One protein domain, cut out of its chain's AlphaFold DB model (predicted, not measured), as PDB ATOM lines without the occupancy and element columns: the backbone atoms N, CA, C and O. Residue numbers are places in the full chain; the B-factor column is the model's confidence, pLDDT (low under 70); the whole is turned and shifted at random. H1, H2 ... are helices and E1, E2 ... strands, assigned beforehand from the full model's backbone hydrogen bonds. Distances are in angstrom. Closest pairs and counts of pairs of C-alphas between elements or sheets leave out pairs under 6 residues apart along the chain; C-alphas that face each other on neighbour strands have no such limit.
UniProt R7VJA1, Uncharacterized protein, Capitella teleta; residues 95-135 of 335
ATOM      1  N   GLY A  95      75.725 120.399 143.407       55.38
ATOM      2  CA  GLY A  95      75.054 120.485 142.117       55.38
ATOM      3  C   GLY A  95      73.652 119.885 142.168       55.38
ATOM      4  O   GLY A  95      73.494 118.666 142.129       55.38
ATOM      5  N   ILE A  96      72.667 120.784 142.213       56.56
ATOM      6  CA  ILE A  96      71.241 120.570 141.934       56.56
ATOM      7  C   ILE A  96      70.658 119.389 142.725       56.56
ATOM      8  O   ILE A  96      70.418 118.300 142.207       56.56
ATOM      9  N   ILE A  97      70.423 119.615 144.015       60.66
ATOM     10  CA  ILE A  97      69.467 118.804 144.767       60.66
ATOM     11  C   ILE A  97      68.082 119.371 144.452       60.66
ATOM     12  O   ILE A  97      67.879 120.575 144.561       60.66
ATOM     13  N   VAL A  98      67.149 118.519 144.025       62.22
ATOM     14  CA  VAL A  98      65.747 118.916 143.835       62.22
ATOM     15  C   VAL A  98      65.199 119.375 145.189       62.22
ATOM     16  O   VAL A  98      65.234 118.589 146.135       62.22
ATOM     17  N   GLU A  99      64.725 120.622 145.282       64.94
ATOM     18  CA  GLU A  99      64.272 121.239 146.544       64.94
ATOM     19  C   GLU A  99      63.130 120.455 147.216       64.94
ATOM     20  O   GLU A  99      63.052 120.398 148.438       64.94
ATOM     21  N   ASP A 100      62.325 119.737 146.427       73.00
ATOM     22  CA  ASP A 100      61.211 118.906 146.900       73.00
ATOM     23  C   ASP A 100      61.640 117.552 147.516       73.00
ATOM     24  O   ASP A 100      60.797 116.713 147.855       73.00
ATOM     25  N   ASN A 101      62.941 117.267 147.636       73.06
ATOM     26  CA  ASN A 101      63.418 115.982 148.148       73.06
ATOM     27  C   ASN A 101      63.483 115.953 149.689       73.06
ATOM     28  O   ASN A 101      64.291 116.636 150.311       73.06
ATOM     29  N   VAL A 102      62.690 115.069 150.305       77.00
ATOM     30  CA  VAL A 102      62.586 114.890 151.770       77.00
ATOM     31  C   VAL A 102      63.863 114.298 152.403       77.00
ATOM     32  O   VAL A 102      64.040 114.334 153.623       77.00
ATOM     33  N   TYR A 103      64.772 113.720 151.611       77.62
ATOM     34  CA  TYR A 103      65.940 112.999 152.121       77.62
ATOM     35  C   TYR A 103      67.193 113.883 152.257       77.62
ATOM     36  O   TYR A 103      67.656 114.472 151.287       77.62
ATOM     37  N   MET A 104      67.846 113.846 153.430       76.56
ATOM     38  CA  MET A 104      69.115 114.556 153.700       76.56
ATOM     39  C   MET A 104      70.246 114.178 152.725       76.56
ATOM     40  O   MET A 104      71.059 115.013 152.342       76.56
ATOM     41  N   PHE A 105      70.299 112.908 152.312       79.88
ATOM     42  CA  PHE A 105      71.217 112.419 151.284       79.88
ATOM     43  C   PHE A 105      70.457 112.223 149.974       79.88
ATOM     44  O   PHE A 105      70.133 111.095 149.599       79.88
ATOM     45  N   ALA A 106      70.128 113.324 149.310       80.56
ATOM     46  CA  ALA A 106      69.352 113.331 148.078       80.56
ATOM     47  C   ALA A 106      70.173 112.931 146.841       80.56
ATOM     48  O   ALA A 106      71.383 113.151 146.753       80.56
ATOM     49  N   THR A 107      69.494 112.354 145.850       75.31
ATOM     50  CA  THR A 107      70.080 112.089 144.529       75.31
ATOM     51  C   THR A 107      70.038 113.355 143.671       75.31
ATOM     52  O   THR A 107      69.018 114.031 143.622       75.31
ATOM     53  N   LYS A 108      71.104 113.632 142.908       70.69
ATOM     54  CA  LYS A 108      71.226 114.829 142.044       70.69
ATOM     55  C   LYS A 108      70.161 114.971 140.940       70.69
ATOM     56  O   LYS A 108      70.061 116.006 140.305       70.69
ATOM     57  N   LYS A 109      69.435 113.898 140.612       67.38
ATOM     58  CA  LYS A 109      68.514 113.845 139.461       67.38
ATOM     59  C   LYS A 109      67.114 113.337 139.819       67.38
ATOM     60  O   LYS A 109      66.358 112.975 138.926       67.38
ATOM     61  N   GLY A 110      66.763 113.263 141.104       69.81
ATOM     62  CA  GLY A 110      65.431 112.801 141.493       69.81
ATOM     63  C   GLY A 110      65.106 112.969 142.971       69.81
ATOM     64  O   GLY A 110      65.979 113.230 143.794       69.81
ATOM     65  N   LEU A 111      63.838 112.729 143.302       72.50
ATOM     66  CA  LEU A 111      63.262 112.802 144.654       72.50
ATOM     67  C   LEU A 111      63.646 111.604 145.553       72.50
ATOM     68  O   LEU A 111      63.000 111.322 146.556       72.50
ATOM     69  N   GLY A 112      64.675 110.848 145.168       76.62
ATOM     70  CA  GLY A 112      65.136 109.657 145.875       76.62
ATOM     71  C   GLY A 112      66.364 109.917 146.741       76.62
ATOM     72  O   GLY A 112      67.047 110.935 146.604       76.62
ATOM     73  N   HIS A 113      66.699 108.953 147.594       83.62
ATOM     74  CA  HIS A 113      67.891 109.007 148.436       83.62
ATOM     75  C   HIS A 113      69.086 108.277 147.811       83.62
ATOM     76  O   HIS A 113      68.949 107.321 147.040       83.62
ATOM     77  N   LEU A 114      70.284 108.678 148.218       83.00
ATOM     78  CA  LEU A 114      71.522 108.001 147.880       83.00
ATOM     79  C   LEU A 114      71.558 106.592 148.487       83.00
ATOM     80  O   LEU A 114      71.272 106.372 149.669       83.00
ATOM     81  N   ARG A 115      71.950 105.609 147.672       83.06
ATOM     82  CA  ARG A 115      72.208 104.240 148.134       83.06
ATOM     83  C   ARG A 115      73.637 104.149 148.654       83.06
ATOM     84  O   ARG A 115      74.571 103.933 147.886       83.06
ATOM     85  N   GLY A 116      73.799 104.250 149.974       83.94
ATOM     86  CA  GLY A 116      75.117 104.240 150.621       83.94
ATOM     87  C   GLY A 116      75.989 103.025 150.274       83.94
ATOM     88  O   GLY A 116      77.199 103.158 150.147       83.94
ATOM     89  N   HIS A 117      75.392 101.851 150.045       83.81
ATOM     90  CA  HIS A 117      76.131 100.660 149.606       83.81
ATOM     91  C   HIS A 117      76.791 100.834 148.230       83.81
ATOM     92  O   HIS A 117      77.934 100.424 148.053       83.81
ATOM     93  N   THR A 118      76.083 101.430 147.267       85.94
ATOM     94  CA  THR A 118      76.597 101.652 145.907       85.94
ATOM     95  C   THR A 118      77.756 102.637 145.935       85.94
ATOM     96  O   THR A 118      78.817 102.356 145.392       85.94
ATOM     97  N   ILE A 119      77.583 103.729 146.680       86.38
ATOM     98  CA  ILE A 119      78.597 104.769 146.851       86.38
ATOM     99  C   ILE A 119      79.859 104.195 147.496       86.38
ATOM    100  O   ILE A 119      80.954 104.349 146.966       86.38
ATOM    101  N   LEU A 120      79.718 103.469 148.609       87.12
ATOM    102  CA  LEU A 120      80.860 102.834 149.274       87.12
ATOM    103  C   LEU A 120      81.595 101.848 148.359       87.12
ATOM    104  O   LEU A 120      82.809 101.721 148.464       87.12
ATOM    105  N   MET A 121      80.882 101.165 147.462       85.81
ATOM    106  CA  MET A 121      81.493 100.250 146.497       85.81
ATOM    107  C   MET A 121      82.264 100.981 145.393       85.81
ATOM    108  O   MET A 121      83.295 100.488 144.945       85.81
ATOM    109  N   GLU A 122      81.776 102.129 144.929       86.94
ATOM    110  CA  GLU A 122      82.487 102.956 143.948       86.94
ATOM    111  C   GLU A 122      83.765 103.534 144.561       86.94
ATOM    112  O   GLU A 122      84.854 103.343 144.020       86.94
ATOM    113  N   TYR A 123      83.659 104.136 145.747       87.12
ATOM    114  CA  TYR A 123      84.815 104.704 146.439       87.12
ATOM    115  C   TYR A 123      85.824 103.648 146.893       87.12
ATOM    116  O   TYR A 123      87.025 103.917 146.857       87.12
ATOM    117  N   SER A 124      85.391 102.436 147.260       88.62
ATOM    118  CA  SER A 124      86.340 101.380 147.625       88.62
ATOM    119  C   SER A 124      87.215 100.942 146.448       88.62
ATOM    120  O   SER A 124      88.359 100.558 146.663       88.62
ATOM    121  N   LYS A 125      86.727 101.046 145.207       86.69
ATOM    122  CA  LYS A 125      87.544 100.785 144.012       86.69
ATOM    123  C   LYS A 125      88.551 101.901 143.754       86.69
ATOM    124  O   LYS A 125      89.677 101.623 143.362       86.69
ATOM    125  N   VAL A 126      88.151 103.149 143.993       89.56
ATOM    126  CA  VAL A 126      88.994 104.330 143.749       89.56
ATOM    127  C   VAL A 126      90.076 104.493 144.822       89.56
ATOM    128  O   VAL A 126      91.146 105.014 144.532       89.56
ATOM    129  N   CYS A 127      89.842 104.023 146.050       84.88
ATOM    130  CA  CYS A 127      90.761 104.245 147.171       84.88
ATOM    131  C   CYS A 127      92.091 103.468 147.105       84.88
ATOM    132  O   CYS A 127      92.937 103.671 147.969       84.88
ATOM    133  N   GLY A 128      92.279 102.567 146.132       85.94
ATOM    134  CA  GLY A 128      93.533 101.816 145.969       85.94
ATOM    135  C   GLY A 128      93.843 100.820 147.095       85.94
ATOM    136  O   GLY A 128      94.969 100.347 147.207       85.94
ATOM    137  N   ALA A 129      92.871 100.489 147.951       85.19
ATOM    138  CA  ALA A 129      93.075  99.523 149.025       85.19
ATOM    139  C   ALA A 129      93.355  98.117 148.471       85.19
ATOM    140  O   ALA A 129      92.694  97.673 147.534       85.19
ATOM    141  N   ALA A 130      94.251  97.372 149.128       85.00
ATOM    142  CA  ALA A 130      94.632  96.015 148.718       85.00
ATOM    143  C   ALA A 130      93.436  95.050 148.590       85.00
ATOM    144  O   ALA A 130      93.446  94.153 147.756       85.00
ATOM    145  N   ASN A 131      92.390  95.240 149.406       83.25
ATOM    146  CA  ASN A 131      91.180  94.416 149.402       83.25
ATOM    147  C   ASN A 131      89.904  95.284 149.452       83.25
ATOM    148  O   ASN A 131      89.304  95.450 150.523       83.25
ATOM    149  N   PRO A 132      89.424  95.804 148.309       83.31
ATOM    150  CA  PRO A 132      88.276  96.718 148.258       83.31
ATOM    151  C   PRO A 132      86.950  96.050 148.659       83.31
ATOM    152  O   PRO A 132      85.990  96.718 149.047       83.31
ATOM    153  N   GLU A 133      86.878  94.716 148.618       82.81
ATOM    154  CA  GLU A 133      85.692  93.954 149.019       82.81
ATOM    155  C   GLU A 133      85.408  93.954 150.523       82.81
ATOM    156  O   GLU A 133      84.293  93.602 150.936       82.81
ATOM    157  N   LEU A 134      86.415  94.267 151.343       81.81
ATOM    158  CA  LEU A 134      86.293  94.325 152.800       81.81
ATOM    159  C   LEU A 134      85.757  95.683 153.268       81.81
ATOM    160  O   LEU A 134      85.071  95.743 154.283       81.81
ATOM    161  N   LEU A 135      85.924  96.730 152.457       82.75
ATOM    162  CA  LEU A 135      85.439  98.093 152.708       82.75
ATOM    163  C   LEU A 135      83.928  98.272 152.451       82.75
ATOM    164  O   LEU A 135      83.439  99.375 152.224       82.75
TER     165      LEU A 135
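This is residues 95 to 135 of the 335 residues of an uncharacterized protein of Capitella teleta (UniProt R7VJA1). This is a rod with little regular structure: a loose coil of chain, residues 95 to 113 with the short strand E1 in it, fills one end, a single helix H1 follows, and the tail after H1 folds back at the other end. The printed part has 41 residues, with one named strand and then one named helix, which hold 15 of them; the class is mixed. It is only just loose, close to extended, with a radius of gyration of the C-alphas of 13.2 A and spans of 40 by 16 by 12 A.

H1 is residues 116 to 126, 15.5 A long, from C-alpha 116 at (75.117, 104.240, 150.621) to C-alpha 126 at (88.994, 104.330, 143.749). E1 is residues 110 to 113, beginning at C-alpha 110 at (65.431, 112.801, 141.493).

In H1, every O i to N i+4 pair is within hydrogen-bond range. E1 and H1 are apart, joined by a tight link of 2 residues. E1 pairs with no named strand.

The C-alphas farthest apart, of Asp 100 and Ala 130, are 40.5 A apart. Residues 95 to 109 hold no named element. The printed part has no cut; pLDDT is under 70 at residues 95 to 99 and 109 to 110.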